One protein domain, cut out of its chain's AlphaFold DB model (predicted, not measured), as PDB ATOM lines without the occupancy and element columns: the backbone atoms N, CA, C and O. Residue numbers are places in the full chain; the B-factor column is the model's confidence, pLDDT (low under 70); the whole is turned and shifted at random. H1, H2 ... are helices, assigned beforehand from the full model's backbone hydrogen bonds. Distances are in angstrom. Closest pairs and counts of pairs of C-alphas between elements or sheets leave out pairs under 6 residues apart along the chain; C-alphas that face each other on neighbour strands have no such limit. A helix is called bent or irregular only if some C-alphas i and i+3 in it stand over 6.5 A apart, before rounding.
ATOM      1  N   GLN A   4     -71.130 -91.311 380.832       89.88
ATOM      2  CA  GLN A   4     -71.773 -90.483 381.866       89.88
ATOM      3  C   GLN A   4     -71.785 -91.174 383.234       89.88
ATOM      4  O   GLN A   4     -71.487 -90.539 384.234       89.88
ATOM      5  N   GLU A   5     -72.059 -92.475 383.262       90.81
ATOM      6  CA  GLU A   5     -72.053 -93.295 384.475       90.81
ATOM      7  C   GLU A   5     -70.645 -93.360 385.091       90.81
ATOM      8  O   GLU A   5     -70.484 -93.090 386.278       90.81
ATOM      9  N   ALA A   6     -69.614 -93.598 384.268       91.00
ATOM     10  CA  ALA A   6     -68.215 -93.566 384.701       91.00
ATOM     11  C   ALA A   6     -67.823 -92.196 385.283       91.00
ATOM     12  O   ALA A   6     -67.157 -92.128 386.314       91.00
ATOM     13  N   ARG A   7     -68.284 -91.100 384.662       93.88
ATOM     14  CA  ARG A   7     -68.046 -89.737 385.152       93.88
ATOM     15  C   ARG A   7     -68.705 -89.495 386.510       93.88
ATOM     16  O   ARG A   7     -68.063 -88.928 387.385       93.88
ATOM     17  N   THR A   8     -69.948 -89.935 386.699       94.31
ATOM     18  CA  THR A   8     -70.657 -89.801 387.980       94.31
ATOM     19  C   THR A   8     -69.945 -90.563 389.097       94.31
ATOM     20  O   THR A   8     -69.733 -90.010 390.175       94.31
ATOM     21  N   ILE A   9     -69.521 -91.804 388.835       93.12
ATOM     22  CA  ILE A   9     -68.780 -92.616 389.812       93.12
ATOM     23  C   ILE A   9     -67.454 -91.940 390.162       93.12
ATOM     24  O   ILE A   9     -67.136 -91.800 391.338       93.12
ATOM     25  N   LEU A  10     -66.708 -91.476 389.157       93.00
ATOM     26  CA  LEU A  10     -65.418 -90.821 389.352       93.00
ATOM     27  C   LEU A  10     -65.525 -89.569 390.238       93.00
ATOM     28  O   LEU A  10     -64.719 -89.399 391.148       93.00
ATOM     29  N   VAL A  11     -66.538 -88.725 390.003       93.88
ATOM     30  CA  VAL A  11     -66.806 -87.536 390.832       93.88
ATOM     31  C   VAL A  11     -67.170 -87.933 392.265       93.88
ATOM     32  O   VAL A  11     -66.692 -87.304 393.204       93.88
ATOM     33  N   SER A  12     -67.965 -88.992 392.444       92.62
ATOM     34  CA  SER A  12     -68.358 -89.486 393.770       92.62
ATOM     35  C   SER A  12     -67.171 -90.019 394.580       92.62
ATOM     36  O   SER A  12     -67.062 -89.729 395.767       92.62
ATOM     37  N   ILE A  13     -66.258 -90.779 393.967       93.38
ATOM     38  CA  ILE A  13     -65.144 -91.410 394.699       93.38
ATOM     39  C   ILE A  13     -63.946 -90.479 394.927       93.38
ATOM     40  O   ILE A  13     -63.153 -90.747 395.824       93.38
ATOM     41  N   ALA A  14     -63.795 -89.407 394.144       90.38
ATOM     42  CA  ALA A  14     -62.653 -88.495 394.236       90.38
ATOM     43  C   ALA A  14     -62.376 -87.951 395.658       90.38
ATOM     44  O   ALA A  14     -61.264 -88.169 396.137       90.38
ATOM     45  N   PRO A  15     -63.344 -87.343 396.380       90.19
ATOM     46  CA  PRO A  15     -63.097 -86.849 397.742       90.19
ATOM     47  C   PRO A  15     -62.784 -87.975 398.743       90.19
ATOM     48  O   PRO A  15     -62.021 -87.792 399.684       90.19
ATOM     49  N   LYS A  16     -63.327 -89.180 398.525       90.56
ATOM     50  CA  LYS A  16     -63.100 -90.360 399.384       90.56
ATOM     51  C   LYS A  16     -61.671 -90.873 399.248       90.56
ATOM     52  O   LYS A  16     -61.037 -91.252 400.228       90.56
ATOM     53  N   ILE A  17     -61.167 -90.872 398.016       91.31
ATOM     54  CA  ILE A  17     -59.787 -91.234 397.696       91.31
ATOM     55  C   ILE A  17     -58.819 -90.250 398.357       91.31
ATOM     56  O   ILE A  17     -57.843 -90.700 398.946       91.31
ATOM     57  N   GLU A  18     -59.112 -88.949 398.323       90.69
ATOM     58  CA  GLU A  18     -58.286 -87.918 398.966       90.69
ATOM     59  C   GLU A  18     -58.174 -88.129 400.485       90.69
ATOM     60  O   GLU A  18     -57.069 -88.100 401.033       90.69
ATOM     61  N   ILE A  19     -59.286 -88.448 401.157       87.62
ATOM     62  CA  ILE A  19     -59.293 -88.790 402.589       87.62
ATOM     63  C   ILE A  19     -58.357 -89.977 402.870       87.62
ATOM     64  O   ILE A  19     -57.486 -89.886 403.737       87.62
ATOM     65  N   ILE A  20     -58.473 -91.067 402.104       90.12
ATOM     66  CA  ILE A  20     -57.640 -92.270 402.284       90.12
ATOM     67  C   ILE A  20     -56.161 -91.986 401.976       90.12
ATOM     68  O   ILE A  20     -55.276 -92.518 402.646       90.12
ATOM     69  N   GLU A  21     -55.866 -91.141 400.986       90.25
ATOM     70  CA  GLU A  21     -54.491 -90.730 400.682       90.25
ATOM     71  C   GLU A  21     -53.867 -89.939 401.818       90.25
ATOM     72  O   GLU A  21     -52.732 -90.235 402.202       90.25
ATOM     73  N   SER A  22     -54.619 -88.978 402.354       87.38
ATOM     74  CA  SER A  22     -54.164 -88.105 403.432       87.38
ATOM     75  C   SER A  22     -53.947 -88.836 404.759       87.38
ATOM     76  O   SER A  22     -53.208 -88.328 405.594       87.38
ATOM     77  N   GLU A  23     -54.572 -90.007 404.946       85.31
ATOM     78  CA  GLU A  23     -54.643 -90.719 406.233       85.31
ATOM     79  C   GLU A  23     -55.159 -89.837 407.373       85.31
ATOM     80  O   GLU A  23     -54.719 -89.949 408.515       85.31
ATOM     81  N   ARG A  24     -56.102 -88.941 407.064       84.00
ATOM     82  CA  ARG A  24     -56.706 -88.042 408.046       84.00
ATOM     83  C   ARG A  24     -58.197 -88.262 408.157       84.00
ATOM     84  O   ARG A  24     -58.907 -88.343 407.160       84.00
ATOM     85  N   LEU A  25     -58.668 -88.299 409.396       88.62
ATOM     86  CA  LEU A  25     -60.083 -88.390 409.737       88.62
ATOM     87  C   LEU A  25     -60.499 -87.057 410.356       88.62
ATOM     88  O   LEU A  25     -60.623 -86.939 411.573       88.62
ATOM     89  N   SER A  26     -60.668 -86.040 409.503       86.38
ATOM     90  CA  SER A  26     -60.884 -84.645 409.920       86.38
ATOM     91  C   SER A  26     -62.037 -84.481 410.907       86.38
ATOM     92  O   SER A  26     -61.897 -83.746 411.874       86.38
ATOM     93  N   PHE A  27     -63.133 -85.220 410.723       88.00
ATOM     94  CA  PHE A  27     -64.264 -85.207 411.651       88.00
ATOM     95  C   PHE A  27     -63.851 -85.585 413.084       88.00
ATOM     96  O   PHE A  27     -64.141 -84.846 414.021       88.00
ATOM     97  N   LEU A  28     -63.132 -86.700 413.257       88.50
ATOM     98  CA  LEU A  28     -62.661 -87.143 414.572       88.50
ATOM     99  C   LEU A  28     -61.579 -86.216 415.136       88.50
ATOM    100  O   LEU A  28     -61.577 -85.940 416.333       88.50
ATOM    101  N   GLU A  29     -60.681 -85.704 414.290       90.94
ATOM    102  CA  GLU A  29     -59.687 -84.703 414.699       90.94
ATOM    103  C   GLU A  29     -60.347 -83.408 415.197       90.94
ATOM    104  O   GLU A  29     -59.878 -82.818 416.168       90.94
ATOM    105  N   ASP A  30     -61.425 -82.960 414.552       91.25
ATOM    106  CA  ASP A  30     -62.145 -81.742 414.925       91.25
ATOM    107  C   ASP A  30     -62.968 -81.931 416.204       91.25
ATOM    108  O   ASP A  30     -62.957 -81.051 417.063       91.25
ATOM    109  N   GLN A  31     -63.593 -83.098 416.394       89.81
ATOM    110  CA  GLN A  31     -64.244 -83.456 417.661       89.81
ATOM    111  C   GLN A  31     -63.245 -83.533 418.819       89.81
ATOM    112  O   GLN A  31     -63.509 -83.033 419.914       89.81
ATOM    113  N   LEU A  32     -62.057 -84.087 418.564       91.19
ATOM    114  CA  LEU A  32     -60.974 -84.092 419.537       91.19
ATOM    115  C   LEU A  32     -60.557 -82.650 419.862       91.19
ATOM    116  O   LEU A  32     -60.561 -82.272 421.022       91.19
ATOM    117  N   LYS A  33     -60.317 -81.775 418.877       92.75
ATOM    118  CA  LYS A  33     -60.032 -80.347 419.148       92.75
ATOM    119  C   LYS A  33     -61.127 -79.673 419.981       92.75
ATOM    120  O   LYS A  33     -60.808 -78.915 420.892       92.75
ATOM    121  N   GLU A  34     -62.399 -79.942 419.704       92.38
ATOM    122  CA  GLU A  34     -63.521 -79.376 420.460       92.38
ATOM    123  C   GLU A  34     -63.456 -79.755 421.947       92.38
ATOM    124  O   GLU A  34     -63.488 -78.876 422.812       92.38
ATOM    125  N   GLN A  35     -63.254 -81.040 422.257       90.44
ATOM    126  CA  GLN A  35     -63.093 -81.498 423.643       90.44
ATOM    127  C   GLN A  35     -61.867 -80.886 424.329       90.44
ATOM    128  O   GLN A  35     -61.915 -80.558 425.517       90.44
ATOM    129  N   TYR A  36     -60.783 -80.670 423.580       92.75
ATOM    130  CA  TYR A  36     -59.577 -80.019 424.091       92.75
ATOM    131  C   TYR A  36     -59.895 -78.597 424.540       92.75
ATOM    132  O   TYR A  36     -59.520 -78.201 425.643       92.75
ATOM    133  N   PHE A  37     -60.607 -77.835 423.704       92.06
ATOM    134  CA  PHE A  37     -60.982 -76.462 424.027       92.06
ATOM    135  C   PHE A  37     -61.923 -76.401 425.228       92.06
ATOM    136  O   PHE A  37     -61.703 -75.575 426.109       92.06
ATOM    137  N   ILE A  38     -62.900 -77.306 425.333       91.88
ATOM    138  CA  ILE A  38     -63.790 -77.383 426.502       91.88
ATOM    139  C   ILE A  38     -62.983 -77.601 427.791       91.88
ATOM    140  O   ILE A  38     -63.175 -76.884 428.778       91.88
ATOM    141  N   GLN A  39     -62.048 -78.555 427.784       92.38
ATOM    142  CA  GLN A  39     -61.185 -78.825 428.935       92.38
ATOM    143  C   GLN A  39     -60.273 -77.628 429.250       92.38
ATOM    144  O   GLN A  39     -60.151 -77.227 430.409       92.38
ATOM    145  N   LYS A  40     -59.671 -77.024 428.218       92.50
ATOM    146  CA  LYS A  40     -58.810 -75.840 428.324       92.50
ATOM    147  C   LYS A  40     -59.540 -74.667 428.976       92.50
ATOM    148  O   LYS A  40     -58.989 -74.070 429.893       92.50
ATOM    149  N   GLU A  41     -60.762 -74.354 428.546       93.19
ATOM    150  CA  GLU A  41     -61.583 -73.277 429.123       93.19
ATOM    151  C   GLU A  41     -61.826 -73.484 430.620       93.19
ATOM    152  O   GLU A  41     -61.659 -72.561 431.421       93.19
ATOM    153  N   LYS A  42     -62.185 -74.713 431.005       93.62
ATOM    154  CA  LYS A  42     -62.461 -75.071 432.397       93.62
ATOM    155  C   LYS A  42     -61.215 -74.929 433.272       93.62
ATOM    156  O   LYS A  42     -61.240 -74.191 434.256       93.62
ATOM    157  N   GLU A  43     -60.125 -75.600 432.895       94.75
ATOM    158  CA  GLU A  43     -58.880 -75.586 433.671       94.75
ATOM    159  C   GLU A  43     -58.255 -74.187 433.728       94.75
ATOM    160  O   GLU A  43     -57.745 -73.785 434.773       94.75
ATOM    161  N   TYR A  44     -58.338 -73.406 432.648       93.69
ATOM    162  CA  TYR A  44     -57.864 -72.024 432.630       93.69
ATOM    163  C   TYR A  44     -58.636 -71.139 433.616       93.69
ATOM    164  O   TYR A  44     -58.034 -70.354 434.350       93.69
ATOM    165  N   ALA A  45     -59.965 -71.281 433.675       93.69
ATOM    166  CA  ALA A  45     -60.795 -70.523 434.607       93.69
ATOM    167  C   ALA A  45     -60.505 -70.878 436.075       93.69
ATOM    168  O   ALA A  45     -60.551 -69.995 436.937       93.69
ATOM    169  N   ASP A  46     -60.227 -72.150 436.377       93.62
ATOM    170  CA  ASP A  46     -59.775 -72.589 437.704       93.62
ATOM    171  C   ASP A  46     -58.377 -72.043 438.024       93.62
ATOM    172  O   ASP A  46     -58.156 -71.493 439.107       93.62
ATOM    173  N   TRP A  47     -57.454 -72.125 437.066       93.94
ATOM    174  CA  TRP A  47     -56.087 -71.646 437.228       93.94
ATOM    175  C   TRP A  47     -56.014 -70.143 437.497       93.94
ATOM    176  O   TRP A  47     -55.363 -69.733 438.458       93.94
ATOM    177  N   ILE A  48     -56.723 -69.320 436.713       92.12
ATOM    178  CA  ILE A  48     -56.764 -67.866 436.921       92.12
ATOM    179  C   ILE A  48     -57.286 -67.517 438.312       92.12
ATOM    180  O   ILE A  48     -56.712 -66.661 438.980       92.12
ATOM    181  N   ARG A  49     -58.347 -68.190 438.775       91.69
ATOM    182  CA  ARG A  49     -58.892 -67.983 440.127       91.69
ATOM    183  C   ARG A  49     -57.908 -68.374 441.229       91.69
ATOM    184  O   ARG A  49     -58.028 -67.878 442.345       91.69
ATOM    185  N   GLY A  50     -56.964 -69.266 440.932       91.25
ATOM    186  CA  GLY A  50     -55.909 -69.689 441.846       91.25
ATOM    187  C   GLY A  50     -54.718 -68.730 441.937       91.25
ATOM    188  O   GLY A  50     -53.894 -68.898 442.840       91.25
ATOM    189  N   LEU A  51     -54.606 -67.745 441.038       92.06
ATOM    190  CA  LEU A  51     -53.533 -66.751 441.084       92.06
ATOM    191  C   LEU A  51     -53.718 -65.780 442.264       92.06
ATOM    192  O   LEU A  51     -54.850 -65.481 442.650       92.06
ATOM    193  N   PRO A  52     -52.629 -65.238 442.844       92.25
ATOM    194  CA  PRO A  52     -52.744 -64.271 443.933       92.25
ATOM    195  C   PRO A  52     -53.508 -62.998 443.521       92.25
ATOM    196  O   PRO A  52     -53.360 -62.490 442.409       92.25
ATOM    197  N   ASN A  53     -54.291 -62.430 444.442       88.25
ATOM    198  CA  ASN A  53     -55.112 -61.241 444.176       88.25
ATOM    199  C   ASN A  53     -54.274 -60.045 443.705       88.25
ATOM    200  O   ASN A  53     -53.364 -59.617 444.414       88.25
ATOM    201  N   GLY A  54     -54.606 -59.468 442.547       84.06
ATOM    202  CA  GLY A  54     -53.889 -58.329 441.953       84.06
ATOM    203  C   GLY A  54     -52.512 -58.678 441.374       84.06
ATOM    204  O   GLY A  54     -51.737 -57.780 441.051       84.06
ATOM    205  N   PHE A  55     -52.175 -59.969 441.268       87.44
ATOM    206  CA  PHE A  55     -50.915 -60.429 440.684       87.44
ATOM    207  C   PHE A  55     -50.789 -60.018 439.215       87.44
ATOM    208  O   PHE A  55     -49.798 -59.395 438.842       87.44
ATOM    209  N   LEU A  56     -51.818 -60.302 438.408       85.25
ATOM    210  CA  LEU A  56     -51.835 -59.933 436.991       85.25
ATOM    211  C   LEU A  56     -51.756 -58.413 436.802       85.25
ATOM    212  O   LEU A  56     -51.025 -57.958 435.932       85.25
ATOM    213  N   ASP A  57     -52.413 -57.625 437.657       81.75
ATOM    214  CA  ASP A  57     -52.352 -56.159 437.593       81.75
ATOM    215  C   ASP A  57     -50.939 -55.629 437.870       81.75
ATOM    216  O   ASP A  57     -50.457 -54.725 437.188       81.75
ATOM    217  N   ARG A  58     -50.240 -56.208 438.857       80.19
ATOM    218  CA  ARG A  58     -48.856 -55.830 439.189       80.19
ATOM    219  C   ARG A  58     -47.858 -56.265 438.123       80.19
ATOM    220  O   ARG A  58     -46.888 -55.545 437.892       80.19
ATOM    221  N   LEU A  59     -48.096 -57.416 437.501       76.75
ATOM    222  CA  LEU A  59     -47.312 -57.899 436.370       76.75
ATOM    223  C   LEU A  59     -47.524 -57.000 435.139       76.75
ATOM    224  O   LEU A  59     -46.588 -56.744 434.391       76.75
ATOM    225  N   ASN A  60     -48.729 -56.452 434.971       72.31
ATOM    226  CA  ASN A  60     -49.153 -55.740 433.771       72.31
ATOM    227  C   ASN A  60     -49.029 -54.205 433.824       72.31
ATOM    228  O   ASN A  60     -49.887 -53.483 433.318       72.31
ATOM    229  N   LYS A  61     -47.963 -53.657 434.413       64.88
ATOM    230  CA  LYS A  61     -47.805 -52.191 434.512       64.88
ATOM    231  C   LYS A  61     -47.597 -51.474 433.160       64.88
ATOM    232  O   LYS A  61     -47.624 -50.246 433.142       64.88
ATOM    233  N   GLN A  62     -47.371 -52.195 432.053       51.38
ATOM    234  CA  GLN A  62     -47.015 -51.617 430.741       51.38
ATOM    235  C   GLN A  62     -47.866 -52.087 429.542       51.38
ATOM    236  O   GLN A  62     -47.702 -51.547 428.449       51.38
ATOM    237  N   THR A  63     -48.800 -53.025 429.719       51.94
ATOM    238  CA  THR A  63     -49.668 -53.558 428.647       51.94
ATOM    239  C   THR A  63     -51.140 -53.444 429.049       51.94
ATOM    240  O   THR A  63     -51.473 -53.317 430.226       51.94
ATOM    241  N   SER A  64     -52.068 -53.435 428.087       57.75
ATOM    242  CA  SER A  64     -53.494 -53.406 428.432       57.75
ATOM    243  C   SER A  64     -53.912 -54.744 429.069       57.75
ATOM    244  O   SER A  64     -53.395 -55.807 428.720       57.75
ATOM    245  N   PHE A  65     -54.830 -54.730 430.042       59.44
ATOM    246  CA  PHE A  65     -55.298 -55.954 430.721       59.44
ATOM    247  C   PHE A  65     -56.001 -56.940 429.774       59.44
ATOM    248  O   PHE A  65     -55.939 -58.153 429.976       59.44
ATOM    249  N   GLN A  66     -56.644 -56.431 428.718       61.69
ATOM    250  CA  GLN A  66     -57.344 -57.255 427.732       61.69
ATOM    251  C   GLN A  66     -56.373 -58.102 426.896       61.69
ATOM    252  O   GLN A  66     -56.652 -59.279 426.665       61.69
ATOM    253  N   ASP A  67     -55.211 -57.548 426.537       70.94
ATOM    254  CA  ASP A  67     -54.199 -58.261 425.750       70.94
ATOM    255  C   ASP A  67     -53.564 -59.407 426.550       70.94
ATOM    256  O   ASP A  67     -53.367 -60.504 426.028       70.94
ATOM    257  N   ILE A  68     -53.316 -59.201 427.850       77.50
ATOM    258  CA  ILE A  68     -52.698 -60.227 428.702       77.50
ATOM    259  C   ILE A  68     -53.610 -61.431 428.906       77.50
ATOM    260  O   ILE A  68     -53.143 -62.562 428.786       77.50
ATOM    261  N   ASN A  69     -54.899 -61.237 429.189       80.19
ATOM    262  CA  ASN A  69     -55.799 -62.380 429.370       80.19
ATOM    263  C   ASN A  69     -55.885 -63.231 428.104       80.19
ATOM    264  O   ASN A  69     -55.832 -64.458 428.193       80.19
ATOM    265  N   PHE A  70     -55.955 -62.594 426.934       83.38
ATOM    266  CA  PHE A  70     -55.928 -63.302 425.661       83.38
ATOM    267  C   PHE A  70     -54.635 -64.115 425.496       83.38
ATOM    268  O   PHE A  70     -54.709 -65.319 425.263       83.38
ATOM    269  N   LEU A  71     -53.464 -63.503 425.707       84.62
ATOM    270  CA  LEU A  71     -52.162 -64.176 425.586       84.62
ATOM    271  C   LEU A  71     -51.983 -65.319 426.596       84.62
ATOM    272  O   LEU A  71     -51.464 -66.385 426.258       84.62
ATOM    273  N   LEU A  72     -52.439 -65.130 427.838       87.50
ATOM    274  CA  LEU A  72     -52.413 -66.168 428.869       87.50
ATOM    275  C   LEU A  72     -53.308 -67.340 428.495       87.50
ATOM    276  O   LEU A  72     -52.917 -68.488 428.674       87.50
ATOM    277  N   LYS A  73     -54.505 -67.059 427.979       88.31
ATOM    278  CA  LYS A  73     -55.446 -68.090 427.551       88.31
ATOM    279  C   LYS A  73     -54.916 -68.864 426.357       88.31
ATOM    280  O   LYS A  73     -54.982 -70.089 426.347       88.31
ATOM    281  N   ASP A  74     -54.369 -68.166 425.370       85.38
ATOM    282  CA  ASP A  74     -53.801 -68.771 424.171       85.38
ATOM    283  C   ASP A  74     -52.643 -69.718 424.525       85.38
ATOM    284  O   ASP A  74     -52.673 -70.892 424.161       85.38
ATOM    285  N   SER A  75     -51.725 -69.265 425.383       85.31
ATOM    286  CA  SER A  75     -50.566 -70.043 425.846       85.31
ATOM    287  C   SER A  75     -50.854 -71.072 426.954       85.31
ATOM    288  O   SER A  75     -49.948 -71.800 427.366       85.31
ATOM    289  N   PHE A  76     -52.089 -71.158 427.458       90.06
ATOM    290  CA  PHE A  76     -52.464 -72.131 428.482       90.06
ATOM    291  C   PHE A  76     -52.707 -73.518 427.875       90.06
ATOM    292  O   PHE A  76     -53.427 -73.660 426.882       90.06
ATOM    293  N   TYR A  77     -52.180 -74.551 428.534       91.00
ATOM    294  CA  TYR A  77     -52.434 -75.947 428.191       91.00
ATOM    295  C   TYR A  77     -53.131 -76.666 429.352       91.00
ATOM    296  O   TYR A  77     -52.652 -76.557 430.485       91.00
ATOM    297  N   PRO A  78     -54.218 -77.414 429.087       92.69
ATOM    298  CA  PRO A  78     -54.817 -78.296 430.079       92.69
ATOM    299  C   PRO A  78     -53.839 -79.407 430.465       92.69
ATOM    300  O   PRO A  78     -52.988 -79.811 429.669       92.69
ATOM    301  N   THR A  79     -53.966 -79.899 431.689       92.44
ATOM    302  CA  THR A  79     -53.016 -80.809 432.344       92.44
ATOM    303  C   THR A  79     -53.615 -82.181 432.650       92.44
ATOM    304  O   THR A  79     -52.886 -83.099 433.034       92.44
ATOM    305  N   GLU A  80     -54.929 -82.339 432.464       89.44
ATOM    306  CA  GLU A  80     -55.676 -83.546 432.826       89.44
ATOM    307  C   GLU A  80     -56.452 -84.168 431.653       89.44
ATOM    308  O   GLU A  80     -57.511 -84.769 431.841       89.44
ATOM    309  N   LEU A  81     -55.917 -84.082 430.430       89.19
ATOM    310  CA  LEU A  81     -56.549 -84.635 429.225       89.19
ATOM    311  C   LEU A  81     -56.879 -86.126 429.376       89.19
ATOM    312  O   LEU A  81     -57.991 -86.552 429.088       89.19
ATOM    313  N   PHE A  82     -55.943 -86.921 429.899       87.06
ATOM    314  CA  PHE A  82     -56.144 -88.363 430.093       87.06
ATOM    315  C   PHE A  82     -57.002 -88.725 431.314       87.06
ATOM    316  O   PHE A  82     -57.287 -89.904 431.514       87.06
ATOM    317  N   SER A  83     -57.396 -87.751 432.137       82.88
ATOM    318  CA  SER A  83     -58.398 -87.956 433.192       82.88
ATOM    319  C   SER A  83     -59.821 -87.709 432.678       82.88
ATOM    320  O   SER A  83     -60.790 -88.089 433.335       82.88
ATOM    321  N   ASN A  84     -59.971 -87.084 431.505       84.69
ATOM    322  CA  ASN A  84     -61.257 -86.889 430.856       84.69
ATOM    323  C   ASN A  84     -61.630 -88.152 430.059       84.69
ATOM    324  O   ASN A  84     -61.005 -88.490 429.056       84.69
ATOM    325  N   VAL A  85     -62.667 -88.855 430.518       82.50
ATOM    326  CA  VAL A  85     -63.115 -90.121 429.919       82.50
ATOM    327  C   VAL A  85     -63.521 -89.943 428.455       82.50
ATOM    328  O   VAL A  85     -63.148 -90.764 427.621       82.50
ATOM    329  N   GLU A  86     -64.234 -88.865 428.123       84.12
ATOM    330  CA  GLU A  86     -64.660 -88.596 426.747       84.12
ATOM    331  C   GLU A  86     -63.452 -88.351 425.844       84.12
ATOM    332  O   GLU A  86     -63.340 -88.960 424.784       84.12
ATOM    333  N   TRP A  87     -62.480 -87.559 426.306       87.88
ATOM    334  CA  TRP A  87     -61.225 -87.344 425.583       87.88
ATOM    335  C   TRP A  87     -60.513 -88.657 425.239       87.88
ATOM    336  O   TRP A  87     -60.136 -88.888 424.088       87.88
ATOM    337  N   VAL A  88     -60.352 -89.535 426.232       86.88
ATOM    338  CA  VAL A  88     -59.668 -90.823 426.066       86.88
ATOM    339  C   VAL A  88     -60.406 -91.716 425.064       86.88
ATOM    340  O   VAL A  88     -59.771 -92.301 424.186       86.88
ATOM    341  N   LYS A  89     -61.743 -91.773 425.129       85.69
ATOM    342  CA  LYS A  89     -62.569 -92.519 424.164       85.69
ATOM    343  C   LYS A  89     -62.411 -92.001 422.735       85.69
ATOM    344  O   LYS A  89     -62.304 -92.798 421.795       85.69
ATOM    345  N   MET A  90     -62.383 -90.679 422.555       88.00
ATOM    346  CA  MET A  90     -62.191 -90.067 421.236       88.00
ATOM    347  C   MET A  90     -60.799 -90.367 420.677       88.00
ATOM    348  O   MET A  90     -60.676 -90.737 419.508       88.00
ATOM    349  N   LEU A  91     -59.758 -90.266 421.510       89.44
ATOM    350  CA  LEU A  91     -58.383 -90.570 421.114       89.44
ATOM    351  C   LEU A  91     -58.225 -92.041 420.701       89.44
ATOM    352  O   LEU A  91     -57.647 -92.314 419.646       89.44
ATOM    353  N   TYR A  92     -58.793 -92.966 421.483       88.38
ATOM    354  CA  TYR A  92     -58.827 -94.394 421.154       88.38
ATOM    355  C   TYR A  92     -59.553 -94.653 419.825       88.38
ATOM    356  O   TYR A  92     -59.020 -95.332 418.947       88.38
ATOM    357  N   THR A  93     -60.745 -94.070 419.640       89.50
ATOM    358  CA  THR A  93     -61.517 -94.207 418.392       89.50
ATOM    359  C   THR A  93     -60.693 -93.740 417.195       89.50
ATOM    360  O   THR A  93     -60.587 -94.450 416.197       89.50
ATOM    361  N   LEU A  94     -60.063 -92.567 417.299       89.69
ATOM    362  CA  LEU A  94     -59.229 -92.019 416.235       89.69
ATOM    363  C   LEU A  94     -58.056 -92.945 415.898       89.69
ATOM    364  O   LEU A  94     -57.771 -93.173 414.727       89.69
ATOM    365  N   GLU A  95     -57.362 -93.483 416.899       88.19
ATOM    366  CA  GLU A  95     -56.265 -94.426 416.677       88.19
ATOM    367  C   GLU A  95     -56.727 -95.700 415.972       88.19
ATOM    368  O   GLU A  95     -56.165 -96.069 414.938       88.19
ATOM    369  N   LYS A  96     -57.780 -96.330 416.487       88.69
ATOM    370  CA  LYS A  96     -58.357 -97.543 415.915       88.69
ATOM    371  C   LYS A  96     -58.775 -97.334 414.460       88.69
ATOM    372  O   LYS A  96     -58.457 -98.145 413.589       88.69
ATOM    373  N   SER A  97     -59.449 -96.225 414.179       91.31
ATOM    374  CA  SER A  97     -59.905 -95.890 412.834       91.31
ATOM    375  C   SER A  97     -58.756 -95.572 411.880       91.31
ATOM    376  O   SER A  97     -58.794 -95.998 410.726       91.31
ATOM    377  N   LEU A  98     -57.701 -94.904 412.353       90.06
ATOM    378  CA  LEU A  98     -56.484 -94.689 411.566       90.06
ATOM    379  C   LEU A  98     -55.743 -96.001 411.283       90.06
ATOM    380  O   LEU A  98     -55.263 -96.190 410.167       90.06
ATOM    381  N   ALA A  99     -55.701 -96.936 412.236       89.69
ATOM    382  CA  ALA A  99     -55.129 -98.262 412.014       89.69
ATOM    383  C   ALA A  99     -55.905 -99.035 410.932       89.69
ATOM    384  O   ALA A  99     -55.302 -99.606 410.020       89.69
ATOM    385  N   TYR A 100     -57.243 -98.996 410.964       90.88
ATOM    386  CA  TYR A 100     -58.068 -99.594 409.911       90.88
ATOM    387  C   TYR A 100     -57.886 -98.919 408.551       90.88
ATOM    388  O   TYR A 100     -57.815 -99.611 407.531       90.88
ATOM    389  N   LEU A 101     -57.788 -97.590 408.526       91.81
ATOM    390  CA  LEU A 101     -57.541 -96.829 407.307       91.81
ATOM    391  C   LEU A 101     -56.170 -97.181 406.716       91.81
ATOM    392  O   LEU A 101     -56.082 -97.471 405.523       91.81
ATOM    393  N   SER A 102     -55.123 -97.234 407.541       90.94
ATOM    394  CA  SER A 102     -53.766 -97.602 407.122       90.94
ATOM    395  C   SER A 102     -53.719 -99.028 406.555       90.94
ATOM    396  O   SER A 102     -53.223 -99.246 405.445       90.94
ATOM    397  N   ALA A 103     -54.347 -99.994 407.234       92.88
ATOM    398  CA  ALA A 103     -54.456-101.368 406.744       92.88
ATOM    399  C   ALA A 103     -55.216-101.459 405.404       92.88
ATOM    400  O   ALA A 103     -54.829-102.212 404.503       92.88
ATOM    401  N   TYR A 104     -56.282-100.671 405.229       92.62
ATOM    402  CA  TYR A 104     -57.011-100.592 403.961       92.62
ATOM    403  C   TYR A 104     -56.164 -99.970 402.845       92.62
ATOM    404  O   TYR A 104     -56.160-100.473 401.716       92.62
ATOM    405  N   LYS A 105     -55.416 -98.907 403.164       92.38
ATOM    406  CA  LYS A 105     -54.518 -98.221 402.231       92.38
ATOM    407  C   LYS A 105     -53.422 -99.147 401.701       92.38
ATOM    408  O   LYS A 105     -53.090 -99.082 400.521       92.38
ATOM    409  N   GLN A 106     -52.901-100.036 402.543       93.19
ATOM    410  CA  GLN A 106     -51.885-101.012 402.143       93.19
ATOM    411  C   GLN A 106     -52.453-102.176 401.317       93.19
ATOM    412  O   GLN A 106     -51.765-102.695 400.442       93.19
ATOM    413  N   SER A 107     -53.697-102.592 401.573       93.81
ATOM    414  CA  SER A 107     -54.276-103.807 400.981       93.81
ATOM    415  C   SER A 107     -55.138-103.549 399.740       93.81
ATOM    416  O   SER A 107     -54.798-103.980 398.640       93.81
ATOM    417  N   LEU A 108     -56.274-102.862 399.894       92.06
ATOM    418  CA  LEU A 108     -57.319-102.756 398.865       92.06
ATOM    419  C   LEU A 108     -57.257-101.447 398.071       92.06
ATOM    420  O   LEU A 108     -57.701-101.388 396.922       92.06
ATOM    421  N   PHE A 109     -56.684-100.396 398.651       94.25
ATOM    422  CA  PHE A 109     -56.626 -99.083 398.017       94.25
ATOM    423  C   PHE A 109     -55.838 -99.020 396.694       94.25
ATOM    424  O   PHE A 109     -56.289 -98.310 395.789       94.25
ATOM    425  N   PRO A 110     -54.743 -99.785 396.482       95.75
ATOM    426  CA  PRO A 110     -54.087 -99.843 395.174       95.75
ATOM    427  C   PRO A 110     -55.047-100.280 394.062       95.75
ATOM    428  O   PRO A 110     -55.013 -99.726 392.961       95.75
ATOM    429  N   LYS A 111     -55.968-101.208 394.370       95.06
ATOM    430  CA  LYS A 111     -56.996-101.640 393.420       95.06
ATOM    431  C   LYS A 111     -58.004-100.528 393.150       95.06
ATOM    432  O   LYS A 111     -58.331-100.276 391.996       95.06
ATOM    433  N   VAL A 112     -58.437 -99.796 394.176       94.81
ATOM    434  CA  VAL A 112     -59.312 -98.618 394.012       94.81
ATOM    435  C   VAL A 112     -58.662 -97.548 393.128       94.81
ATOM    436  O   VAL A 112     -59.326 -96.993 392.253       94.81
ATOM    437  N   LYS A 113     -57.356 -97.297 393.281       95.88
ATOM    438  CA  LYS A 113     -56.593 -96.381 392.415       95.88
ATOM    439  C   LYS A 113     -56.513 -96.861 390.966       95.88
ATOM    440  O   LYS A 113     -56.613 -96.051 390.045       95.88
ATOM    441  N   GLU A 114     -56.358 -98.163 390.741       95.94
ATOM    442  CA  GLU A 114     -56.431 -98.747 389.398       95.94
ATOM    443  C   GLU A 114     -57.818 -98.526 388.774       95.94
ATOM    444  O   GLU A 114     -57.930 -98.068 387.636       95.94
ATOM    445  N   LEU A 115     -58.885 -98.754 389.543       95.56
ATOM    446  CA  LEU A 115     -60.256 -98.502 389.099       95.56
ATOM    447  C   LEU A 115     -60.513 -97.018 388.817       95.56
ATOM    448  O   LEU A 115     -61.176 -96.704 387.831       95.56
ATOM    449  N   GLN A 116     -59.951 -96.105 389.615       95.75
ATOM    450  CA  GLN A 116     -59.996 -94.661 389.362       95.75
ATOM    451  C   GLN A 116     -59.356 -94.314 388.009       95.75
ATOM    452  O   GLN A 116     -59.951 -93.581 387.218       95.75
ATOM    453  N   LYS A 117     -58.177 -94.877 387.706       96.44
ATOM    454  CA  LYS A 117     -57.505 -94.698 386.405       96.44
ATOM    455  C   LYS A 117     -58.343 -95.255 385.257       96.44
ATOM    456  O   LYS A 117     -58.479 -94.596 384.231       96.44
ATOM    457  N   ASN A 118     -58.945 -96.429 385.437       95.88
ATOM    458  CA  ASN A 118     -59.817 -97.040 384.434       95.88
ATOM    459  C   ASN A 118     -61.084 -96.204 384.197       95.88
ATOM    460  O   ASN A 118     -61.480 -96.008 383.048       95.88
ATOM    461  N   LEU A 119     -61.697 -95.666 385.255       95.06
ATOM    462  CA  LEU A 119     -62.839 -94.754 385.157       95.06
ATOM    463  C   LEU A 119     -62.465 -93.494 384.373       95.06
ATOM    464  O   LEU A 119     -63.176 -93.136 383.436       95.06
ATOM    465  N   GLN A 120     -61.331 -92.870 384.701       96.31
ATOM    466  CA  GLN A 120     -60.807 -91.713 383.975       96.31
ATOM    467  C   GLN A 120     -60.556 -92.052 382.497       96.31
ATOM    468  O   GLN A 120     -61.033 -91.347 381.611       96.31
ATOM    469  N   TYR A 121     -59.920 -93.193 382.212       95.19
ATOM    470  CA  TYR A 121     -59.666 -93.650 380.846       95.19
ATOM    471  C   TYR A 121     -60.958 -93.833 380.038       95.19
ATOM    472  O   TYR A 121     -61.021 -93.427 378.876       95.19
ATOM    473  N   VAL A 122     -62.007 -94.401 380.645       94.00
ATOM    474  CA  VAL A 122     -63.336 -94.525 380.026       94.00
ATOM    475  C   VAL A 122     -63.956 -93.147 379.788       94.00
ATOM    476  O   VAL A 122     -64.500 -92.908 378.712       94.00
ATOM    477  N   VAL A 123     -63.862 -92.221 380.744       93.81
ATOM    478  CA  VAL A 123     -64.371 -90.849 380.576       93.81
ATOM    479  C   VAL A 123     -63.680 -90.140 379.409       93.81
ATOM    480  O   VAL A 123     -64.357 -89.502 378.598       93.81
ATOM    481  N   ASP A 124     -62.369 -90.300 379.269       93.12
ATOM    482  CA  ASP A 124     -61.582 -89.614 378.246       93.12
ATOM    483  C   ASP A 124     -61.772 -90.229 376.853       93.12
ATOM    484  O   ASP A 124     -61.873 -89.508 375.859       93.12
ATOM    485  N   ASN A 125     -61.897 -91.557 376.772       90.94
ATOM    486  CA  ASN A 125     -61.806 -92.289 375.506       90.94
ATOM    487  C   ASN A 125     -63.123 -92.911 375.017       90.94
ATOM    488  O   ASN A 125     -63.201 -93.292 373.849       90.94
ATOM    489  N   ASP A 126     -64.174 -93.029 375.833       88.19
ATOM    490  CA  ASP A 126     -65.453 -93.604 375.387       88.19
ATOM    491  C   ASP A 126     -66.220 -92.605 374.504       88.19
ATOM    492  O   ASP A 126     -66.744 -91.586 374.969       88.19
ATOM    493  N   LYS A 127     -66.252 -92.875 373.194       83.06
ATOM    494  CA  LYS A 127     -66.924 -92.040 372.188       83.06
ATOM    495  C   LYS A 127     -68.369 -92.493 371.960       83.06
ATOM    496  O   LYS A 127     -68.678 -93.682 372.006       83.06
ATOM    497  N   ASN A 128     -69.245 -91.541 371.626       78.31
ATOM    498  CA  ASN A 128     -70.627 -91.830 371.224       78.31
ATOM    499  C   ASN A 128     -70.672 -92.762 370.001       78.31
ATOM    500  O   ASN A 128     -69.751 -92.774 369.183       78.31
ATOM    501  N   SER A 129     -71.776 -93.498 369.853       73.06
ATOM    502  CA  SER A 129     -71.955 -94.603 368.897       73.06
ATOM    503  C   SER A 129     -71.503 -94.288 367.462       73.06
ATOM    504  O   SER A 129     -70.877 -95.129 366.827       73.06
ATOM    505  N   LEU A 130     -71.754 -93.062 366.986       69.31
ATOM    506  CA  LEU A 130     -71.359 -92.559 365.661       69.31
ATOM    507  C   LEU A 130     -69.836 -92.414 365.487       69.31
ATOM    508  O   LEU A 130     -69.280 -92.825 364.475       69.31
ATOM    509  N   PHE A 131     -69.140 -91.872 366.487       72.94
ATOM    510  CA  PHE A 131     -67.696 -91.605 366.421       72.94
ATOM    511  C   PHE A 131     -66.836 -92.808 366.822       72.94
ATOM    512  O   PHE A 131     -65.623 -92.810 366.612       72.94
ATOM    513  N   ARG A 132     -67.461 -93.846 367.383       75.94
ATOM    514  CA  ARG A 132     -66.809 -95.094 367.792       75.94
ATOM    515  C   ARG A 132     -66.331 -95.944 366.606       75.94
ATOM    516  O   ARG A 132     -65.429 -96.760 366.771       75.94
ATOM    517  N   LEU A 133     -66.921 -95.751 365.423       72.56
ATOM    518  CA  LEU A 133     -66.523 -96.421 364.175       72.56
ATOM    519  C   LEU A 133     -65.162 -95.936 363.647       72.56
ATOM    520  O   LEU A 133     -64.466 -96.696 362.983       72.56
ATOM    521  N   PHE A 134     -64.767 -94.708 363.993       78.88
ATOM    522  CA  PHE A 134     -63.517 -94.069 363.564       78.88
ATOM    523  C   PHE A 134     -62.425 -94.096 364.645       78.88
ATOM    524  O   PHE A 134     -61.425 -93.388 364.550       78.88
ATOM    525  N   GLN A 135     -62.636 -94.852 365.723       81.62
ATOM    526  CA  GLN A 135     -61.696 -94.948 366.834       81.62
ATOM    527  C   GLN A 135     -60.672 -96.059 366.589       81.62
ATOM    528  O   GLN A 135     -61.022 -97.132 366.098       81.62
ATOM    529  N   ASP A 136     -59.423 -95.808 366.988       88.31
ATOM    530  CA  ASP A 136     -58.357 -96.805 366.949       88.31
ATOM    531  C   ASP A 136     -58.777 -98.111 367.653       88.31
ATOM    532  O   ASP A 136     -59.395 -98.098 368.728       88.31
ATOM    533  N   ARG A 137     -58.454 -99.253 367.031       84.62
ATOM    534  CA  ARG A 137     -58.871-100.580 367.513       84.62
ATOM    535  C   ARG A 137     -58.305-100.897 368.898       84.62
ATOM    536  O   ARG A 137     -59.014-101.497 369.705       84.62
ATOM    537  N   THR A 138     -57.080-100.465 369.182       89.00
ATOM    538  CA  THR A 138     -56.399-100.662 370.467       89.00
ATOM    539  C   THR A 138     -57.087 -99.855 371.560       89.00
ATOM    540  O   THR A 138     -57.416-100.398 372.612       89.00
ATOM    541  N   ILE A 139     -57.412 -98.586 371.288       88.12
ATOM    542  CA  ILE A 139     -58.151 -97.735 372.238       88.12
ATOM    543  C   ILE A 139     -59.525 -98.342 372.533       88.12
ATOM    544  O   ILE A 139     -59.930 -98.451 373.689       88.12
ATOM    545  N   LYS A 140     -60.240 -98.795 371.496       86.31
ATOM    546  CA  LYS A 140     -61.551 -99.437 371.659       86.31
ATOM    547  C   LYS A 140     -61.471-100.703 372.521       86.31
ATOM    548  O   LYS A 140     -62.357-100.913 373.347       86.31
ATOM    549  N   HIS A 141     -60.435-101.524 372.337       90.31
ATOM    550  CA  HIS A 141     -60.196-102.722 373.145       90.31
ATOM    551  C   HIS A 141     -59.905-102.368 374.611       90.31
ATOM    552  O   HIS A 141     -60.551-102.904 375.508       90.31
ATOM    553  N   ASN A 142     -59.022-101.398 374.851       91.69
ATOM    554  CA  ASN A 142     -58.653-100.959 376.197       91.69
ATOM    555  C   ASN A 142     -59.826-100.321 376.956       91.69
ATOM    556  O   ASN A 142     -59.963-100.539 378.156       91.69
ATOM    557  N   VAL A 143     -60.718 -99.584 376.274       91.69
ATOM    558  CA  VAL A 143     -61.944 -99.042 376.892       91.69
ATOM    559  C   VAL A 143     -62.871-100.171 377.356       91.69
ATOM    560  O   VAL A 143     -63.447-100.079 378.437       91.69
ATOM    561  N   GLU A 144     -63.023-101.239 376.570       91.00
ATOM    562  CA  GLU A 144     -63.840-102.397 376.963       91.00
ATOM    563  C   GLU A 144     -63.206-103.197 378.111       91.00
ATOM    564  O   GLU A 144     -63.912-103.584 379.042       91.00
ATOM    565  N   LEU A 145     -61.880-103.378 378.102       93.75
ATOM    566  CA  LEU A 145     -61.156-103.984 379.225       93.75
ATOM    567  C   LEU A 145     -61.331-103.170 380.514       93.75
ATOM    568  O   LEU A 145     -61.715-103.734 381.537       93.75
ATOM    569  N   ALA A 146     -61.145-101.848 380.450       93.88
ATOM    570  CA  ALA A 146     -61.349-100.952 381.585       93.88
ATOM    571  C   ALA A 146     -62.784-101.049 382.130       93.88
ATOM    572  O   ALA A 146     -62.980-101.186 383.336       93.88
ATOM    573  N   LYS A 147     -63.800-101.055 381.253       94.94
ATOM    574  CA  LYS A 147     -65.209-101.230 381.651       94.94
ATOM    575  C   LYS A 147     -65.459-102.569 382.346       94.94
ATOM    576  O   LYS A 147     -66.167-102.595 383.352       94.94
ATOM    577  N   LYS A 148     -64.894-103.662 381.824       94.62
ATOM    578  CA  LYS A 148     -65.026-105.000 382.411       94.62
ATOM    579  C   LYS A 148     -64.382-105.063 383.796       94.62
ATOM    580  O   LYS A 148     -64.999-105.575 384.725       94.62
ATOM    581  N   GLU A 149     -63.191-104.489 383.942       94.44
ATOM    582  CA  GLU A 149     -62.462-104.462 385.209       94.44
ATOM    583  C   GLU A 149     -63.196-103.651 386.283       94.44
ATOM    584  O   GLU A 149     -63.321-104.095 387.426       94.44
ATOM    585  N   ILE A 150     -63.758-102.497 385.904       95.19
ATOM    586  CA  ILE A 150     -64.606-101.692 386.793       95.19
ATOM    587  C   ILE A 150     -65.836-102.484 387.228       95.19
ATOM    588  O   ILE A 150     -66.185-102.463 388.403       95.19
ATOM    589  N   GLN A 151     -66.488-103.198 386.310       93.56
ATOM    590  CA  GLN A 151     -67.696-103.954 386.626       93.56
ATOM    591  C   GLN A 151     -67.423-105.128 387.577       93.56
ATOM    592  O   GLN A 151     -68.205-105.348 388.499       93.56
ATOM    593  N   LEU A 152     -66.311-105.849 387.392       94.62
ATOM    594  CA  LEU A 152     -65.916-106.966 388.260       94.62
ATOM    595  C   LEU A 152     -65.609-106.521 389.696       94.62
ATOM    596  O   LEU A 152     -65.873-107.265 390.636       94.62
ATOM    597  N   ASN A 153     -65.087-105.306 389.866       94.38
ATOM    598  CA  ASN A 153     -64.638-104.790 391.159       94.38
ATOM    599  C   ASN A 153     -65.494-103.622 391.675       94.38
ATOM    600  O   ASN A 153     -65.083-102.910 392.590       94.38
ATOM    601  N   TYR A 154     -66.686-103.409 391.108       90.62
ATOM    602  CA  TYR A 154     -67.530-102.249 391.416       90.62
ATOM    603  C   TYR A 154     -67.866-102.138 392.910       90.62
ATOM    604  O   TYR A 154     -67.929-101.036 393.453       90.62
ATOM    605  N   GLY A 155     -67.992-103.280 393.598       90.56
ATOM    606  CA  GLY A 155     -68.223-103.334 395.042       90.56
ATOM    607  C   GLY A 155     -67.166-102.590 395.864       90.56
ATOM    608  O   GLY A 155     -67.521-101.965 396.856       90.56
ATOM    609  N   LEU A 156     -65.901-102.561 395.422       91.19
ATOM    610  CA  LEU A 156     -64.834-101.825 396.113       91.19
ATOM    611  C   LEU A 156     -65.046-100.309 396.086       91.19
ATOM    612  O   LEU A 156     -64.596 -99.628 396.999       91.19
ATOM    613  N   LEU A 157     -65.712 -99.782 395.053       90.88
ATOM    614  CA  LEU A 157     -65.996 -98.352 394.915       90.88
ATOM    615  C   LEU A 157     -67.217 -97.932 395.738       90.88
ATOM    616  O   LEU A 157     -67.230 -96.839 396.296       90.88
ATOM    617  N   VAL A 158     -68.227 -98.802 395.817       86.81
ATOM    618  CA  VAL A 158     -69.454 -98.566 396.599       86.81
ATOM    619  C   VAL A 158     -69.183 -98.677 398.100       86.81
ATOM    620  O   VAL A 158     -69.709 -97.897 398.884       86.81
ATOM    621  N   ASP A 159     -68.327 -99.615 398.507       88.88
ATOM    622  CA  ASP A 159     -68.014 -99.868 399.918       88.88
ATOM    623  C   ASP A 159     -67.183 -98.747 400.576       88.88
ATOM    624  O   ASP A 159     -67.049 -98.714 401.798       88.88
ATOM    625  N   LEU A 160     -66.646 -97.801 399.791       88.56
ATOM    626  CA  LEU A 160     -65.889 -96.658 400.318       88.56
ATOM    627  C   LEU A 160     -66.717 -95.811 401.292       88.56
ATOM    628  O   LEU A 160     -66.182 -95.397 402.317       88.56
ATOM    629  N   ASP A 161     -68.003 -95.588 401.004       84.62
ATOM    630  CA  ASP A 161     -68.886 -94.801 401.878       84.62
ATOM    631  C   ASP A 161     -69.082 -95.485 403.228       84.62
ATOM    632  O   ASP A 161     -68.797 -94.903 404.272       84.62
ATOM    633  N   ASN A 162     -69.464 -96.763 403.199       86.75
ATOM    634  CA  ASN A 162     -69.688 -97.553 404.406       86.75
ATOM    635  C   ASN A 162     -68.427 -97.640 405.274       86.75
ATOM    636  O   ASN A 162     -68.518 -97.684 406.501       86.75
ATOM    637  N   ARG A 163     -67.239 -97.710 404.659       88.88
ATOM    638  CA  ARG A 163     -65.966 -97.746 405.392       88.88
ATOM    639  C   ARG A 163     -65.644 -96.415 406.039       88.88
ATOM    640  O   ARG A 163     -65.327 -96.406 407.222       88.88
ATOM    641  N   LEU A 164     -65.746 -95.318 405.292       86.25
ATOM    642  CA  LEU A 164     -65.486 -93.981 405.822       86.25
ATOM    643  C   LEU A 164     -66.460 -93.627 406.948       86.25
ATOM    644  O   LEU A 164     -66.037 -93.086 407.963       86.25
ATOM    645  N   GLU A 165     -67.736 -93.989 406.814       86.06
ATOM    646  CA  GLU A 165     -68.725 -93.830 407.881       86.06
ATOM    647  C   GLU A 165     -68.339 -94.650 409.120       86.06
ATOM    648  O   GLU A 165     -68.266 -94.114 410.222       86.06
ATOM    649  N   LYS A 166     -67.980 -95.931 408.947       86.75
ATOM    650  CA  LYS A 166     -67.522 -96.783 410.057       86.75
ATOM    651  C   LYS A 166     -66.264 -96.259 410.743       86.75
ATOM    652  O   LYS A 166     -66.178 -96.351 411.960       86.75
ATOM    653  N   TRP A 167     -65.295 -95.740 409.992       88.44
ATOM    654  CA  TRP A 167     -64.065 -95.183 410.558       88.44
ATOM    655  C   TRP A 167     -64.298 -93.842 411.261       88.44
ATOM    656  O   TRP A 167     -63.530 -93.490 412.146       88.44
ATOM    657  N   ASN A 168     -65.359 -93.111 410.925       84.06
ATOM    658  CA  ASN A 168     -65.729 -91.880 411.626       84.06
ATOM    659  C   ASN A 168     -66.658 -92.109 412.829       84.06
ATOM    660  O   ASN A 168     -66.932 -91.164 413.565       84.06
ATOM    661  N   ASN A 169     -67.133 -93.337 413.052       83.38
ATOM    662  CA  ASN A 169     -68.030 -93.648 414.159       83.38
ATOM    663  C   ASN A 169     -67.268 -93.929 415.455       83.38
ATOM    664  O   ASN A 169     -66.272 -94.653 415.466       83.38
ATOM    665  N   PHE A 170     -67.797 -93.403 416.563       78.94
ATOM    666  CA  PHE A 170     -67.256 -93.643 417.896       78.94
ATOM    667  C   PHE A 170     -67.307 -95.119 418.277       78.94
ATOM    668  O   PHE A 170     -68.322 -95.797 418.103       78.94
ATOM    669  N   SER A 171     -66.196 -95.599 418.829       77.69
ATOM    670  CA  SER A 171     -66.086 -96.939 419.391       77.69
ATOM    671  C   SER A 171     -65.850 -96.847 420.891       77.69
ATOM    672  O   SER A 171     -64.924 -96.163 421.320       77.69
ATOM    673  N   GLU A 172     -66.654 -97.564 421.671       81.38
ATOM    674  CA  GLU A 172     -66.431 -97.698 423.109       81.38
ATOM    675  C   GLU A 172     -65.257 -98.661 423.365       81.38
ATOM    676  O   GLU A 172     -65.338 -99.823 422.944       81.38
ATOM    677  N   PRO A 173     -64.165 -98.203 424.004       83.19
ATOM    678  CA  PRO A 173     -63.066 -99.071 424.402       83.19
ATOM    679  C   PRO A 173     -63.474 -99.972 425.569       83.19
ATOM    680  O   PRO A 173     -64.255 -99.600 426.448       83.19
ATOM    681  N   THR A 174     -62.901-101.168 425.603       85.94
ATOM    682  CA  THR A 174     -62.956-102.056 426.768       85.94
ATOM    683  C   THR A 174     -62.104-101.510 427.920       85.94
ATOM    684  O   THR A 174     -61.253-100.640 427.734       85.94
ATOM    685  N   ALA A 175     -62.311-102.038 429.131       82.31
ATOM    686  CA  ALA A 175     -61.518-101.644 430.296       82.31
ATOM    687  C   ALA A 175     -60.011-101.892 430.087       82.31
ATOM    688  O   ALA A 175     -59.204-101.029 430.418       82.31
ATOM    689  N   ASP A 176     -59.645-103.019 429.475       83.62
ATOM    690  CA  ASP A 176     -58.246-103.367 429.202       83.62
ATOM    691  C   ASP A 176     -57.610-102.413 428.177       83.62
ATOM    692  O   ASP A 176     -56.458-102.011 428.327       83.62
ATOM    693  N   GLU A 177     -58.368-101.980 427.164       83.44
ATOM    694  CA  GLU A 177     -57.899-101.000 426.173       83.44
ATOM    695  C   GLU A 177     -57.704 -99.607 426.785       83.44
ATOM    696  O   GLU A 177     -56.753 -98.907 426.438       83.44
ATOM    697  N   LEU A 178     -58.562 -99.213 427.731       80.38
ATOM    698  CA  LEU A 178     -58.386 -97.977 428.498       80.38
ATOM    699  C   LEU A 178     -57.130 -98.028 429.377       80.38
ATOM    700  O   LEU A 178     -56.409 -97.032 429.464       80.38
ATOM    701  N   VAL A 179     -56.853 -99.177 430.002       79.81
ATOM    702  CA  VAL A 179     -55.631 -99.386 430.791       79.81
ATOM    703  C   VAL A 179     -54.399 -99.284 429.894       79.81
ATOM    704  O   VAL A 179     -53.518 -98.480 430.193       79.81
ATOM    705  N   ALA A 180     -54.375 -99.984 428.758       81.69
ATOM    706  CA  ALA A 180     -53.259 -99.932 427.812       81.69
ATOM    707  C   ALA A 180     -52.979 -98.501 427.314       81.69
ATOM    708  O   ALA A 180     -51.837 -98.044 427.323       81.69
ATOM    709  N   LEU A 181     -54.021 -97.739 426.961       80.81
ATOM    710  CA  LEU A 181     -53.873 -96.337 426.551       80.81
ATOM    711  C   LEU A 181     -53.288 -95.481 427.686       80.81
ATOM    712  O   LEU A 181     -52.455 -94.602 427.457       80.81
ATOM    713  N   SER A 182     -53.687 -95.756 428.930       76.75
ATOM    714  CA  SER A 182     -53.180 -95.044 430.102       76.75
ATOM    715  C   SER A 182     -51.712 -95.348 430.437       76.75
ATOM    716  O   SER A 182     -51.036 -94.476 430.986       76.75
ATOM    717  N   GLU A 183     -51.213 -96.534 430.089       82.56
ATOM    718  CA  GLU A 183     -49.812 -96.935 430.280       82.56
ATOM    719  C   GLU A 183     -48.894 -96.338 429.201       82.56
ATOM    720  O   GLU A 183     -47.739 -96.016 429.474       82.56
ATOM    721  N   HIS A 184     -49.435 -96.094 428.004       84.12
ATOM    722  CA  HIS A 184     -48.699 -95.637 426.822       84.12
ATOM    723  C   HIS A 184     -48.944 -94.164 426.455       84.12
ATOM    724  O   HIS A 184     -48.727 -93.749 425.319       84.12
ATOM    725  N   LYS A 185     -49.367 -93.322 427.410       87.44
ATOM    726  CA  LYS A 185     -49.728 -91.907 427.161       87.44
ATOM    727  C   LYS A 185     -48.669 -91.130 426.381       87.44
ATOM    728  O   LYS A 185     -49.016 -90.338 425.505       87.44
ATOM    729  N   LEU A 186     -47.393 -91.330 426.713       86.06
ATOM    730  CA  LEU A 186     -46.278 -90.591 426.120       86.06
ATOM    731  C   LEU A 186     -46.154 -90.835 424.608       86.06
ATOM    732  O   LEU A 186     -45.814 -89.903 423.875       86.06
ATOM    733  N   ASP A 187     -46.516 -92.029 424.140       86.56
ATOM    734  CA  ASP A 187     -46.470 -92.413 422.724       86.56
ATOM    735  C   ASP A 187     -47.431 -91.556 421.877       86.56
ATOM    736  O   ASP A 187     -47.213 -91.333 420.685       86.56
ATOM    737  N   TYR A 188     -48.462 -90.983 422.508       85.50
ATOM    738  CA  TYR A 188     -49.437 -90.109 421.858       85.50
ATOM    739  C   TYR A 188     -49.017 -88.637 421.796       85.50
ATOM    740  O   TYR A 188     -49.682 -87.859 421.111       85.50
ATOM    741  N   SER A 189     -47.938 -88.233 422.472       86.81
ATOM    742  CA  SER A 189     -47.545 -86.820 422.600       86.81
ATOM    743  C   SER A 189     -47.369 -86.123 421.247       86.81
ATOM    744  O   SER A 189     -48.068 -85.150 420.970       86.81
ATOM    745  N   ALA A 190     -46.533 -86.670 420.360       86.75
ATOM    746  CA  ALA A 190     -46.269 -86.102 419.036       86.75
ATOM    747  C   ALA A 190     -47.534 -86.022 418.164       86.75
ATOM    748  O   ALA A 190     -47.773 -85.025 417.480       86.75
ATOM    749  N   LYS A 191     -48.381 -87.058 418.217       86.88
ATOM    750  CA  LYS A 191     -49.638 -87.111 417.461       86.88
ATOM    751  C   LYS A 191     -50.629 -86.058 417.956       86.88
ATOM    752  O   LYS A 191     -51.228 -85.352 417.148       86.88
ATOM    753  N   ILE A 192     -50.788 -85.931 419.273       89.31
ATOM    754  CA  ILE A 192     -51.659 -84.922 419.883       89.31
ATOM    755  C   ILE A 192     -51.147 -83.519 419.542       89.31
ATOM    756  O   ILE A 192     -51.942 -82.686 419.104       89.31
ATOM    757  N   SER A 193     -49.837 -83.273 419.649       88.56
ATOM    758  CA  SER A 193     -49.231 -81.998 419.252       88.56
ATOM    759  C   SER A 193     -49.523 -81.660 417.792       88.56
ATOM    760  O   SER A 193     -49.922 -80.539 417.487       88.56
ATOM    761  N   GLN A 194     -49.420 -82.639 416.889       88.88
ATOM    762  CA  GLN A 194     -49.721 -82.447 415.472       88.88
ATOM    763  C   GLN A 194     -51.197 -82.089 415.226       88.88
ATOM    764  O   GLN A 194     -51.480 -81.165 414.460       88.88
ATOM    765  N   ILE A 195     -52.138 -82.799 415.859       88.62
ATOM    766  CA  ILE A 195     -53.584 -82.567 415.686       88.62
ATOM    767  C   ILE A 195     -53.980 -81.194 416.231       88.62
ATOM    768  O   ILE A 195     -54.702 -80.439 415.575       88.62
ATOM    769  N   LEU A 196     -53.491 -80.865 417.427       88.31
ATOM    770  CA  LEU A 196     -53.800 -79.618 418.122       88.31
ATOM    771  C   LEU A 196     -52.954 -78.433 417.636       88.31
ATOM    772  O   LEU A 196     -53.202 -77.306 418.057       88.31
ATOM    773  N   LYS A 197     -51.987 -78.670 416.737       86.69
ATOM    774  CA  LYS A 197     -51.005 -77.681 416.266       86.69
ATOM    775  C   LYS A 197     -50.255 -77.012 417.421       86.69
ATOM    776  O   LYS A 197     -50.036 -75.803 417.414       86.69
TER     777      LYS A 197
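This is residues 4 to 197 of the 553 residues of the protein "DEAD/DEAH box helicase" of Streptococcus ovuberis (UniProt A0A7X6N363). A long, flat body of helices is laid lengthwise in three passes: H1 and H2 follow each other along its length to the end where residues 49 to 55 stand free, H5 and H6 return beside them and run on past the beginning of H1 toward the end that holds H7, and H8 and H9 run back again. At one end H2 outruns H5, and the chain folds back there through H3 and H4; at the other, little H7 makes the turn, while H10 and H11 arch away from H5 and lead back toward H2. The printed part has 194 residues with eleven named helices, H1 to H11 in order, and no named strand; its class is all helix. It is extended, with a radius of gyration of the C-alphas of 25.9 A, and spans 88 by 46 by 21 A.

H1, residues 4 to 22, was assigned as one helix by its hydrogen bonds but is bent, with C-alphas 12 and 15 7.1 A apart; arms H1a, residues 4 to 12, and H1b, residues 15 to 22, stand at a steep tilt of 44 degrees. H1a touches H6, residues 109 to 125, at a steep tilt of 39 degrees, opposite ways; their closest C-alphas, of Ala 6 and Leu 119, are 5.5 A apart. H2, residues 26 to 50, touches H5, residues 85 to 107, with residues 28 to 36 alone, at a shallow tilt of 26 degrees, opposite ways, closest at C-alphas of Leu 28 and Leu 94, 6.2 A. H3, residues 55 to 59, and H4, residues 65 to 74, are close but not clearly touching, closest at C-alphas of Asp 57 and Phe 65, 7.5 A. H7, residues 131 to 134, touches no helix. H8, residues 137 to 152, touches H6, opposite ways at a steep tilt of 42 degrees, closest at C-alphas of Asn 118 and Ala 146, 5.1 A. H9, residues 154 to 168, touches H5, opposite ways at a shallow tilt of 20 degrees, closest at C-alphas of Ser 97 and Trp 167, 4.8 A. H10, residues 175 to 183, touches no helix. H11, residues 185 to 196, only just touches H2, with 3 pairs of C-alphas within 8 A, closest at Lys 33 and Leu 196, 6.4 A. Every O i to N i+4 pair is within hydrogen-bond range in H1a, H1b, H2, H3, H4, H5, H6, H8 and H10, against 8 of 11 in H9 and 5 of 8 in H11; H7 is too short for one.

H1a begins at C-alpha 4, (-71.773, -90.483, 381.866). H2 is 35.6 A long, H5 33.2 A, H6 24.1 A, H8 and H9 22.8 A each. H11 ends at C-alpha 196, (-53.800, -79.618, 418.122). H11 is irregular, with C-alphas 187 and 190 7.3 A apart, and H9 only just, with C-alphas 158 and 161 6.51 A apart.

The C-alphas farthest apart, of Asn 53 and Leu 133, are 88.1 A apart. The printed part has no cut, and no link is long. Residues 49 to 55 stand free. Mean pLDDT of the printed part is 87.5; residues 61 to 66 and 130 are under 70.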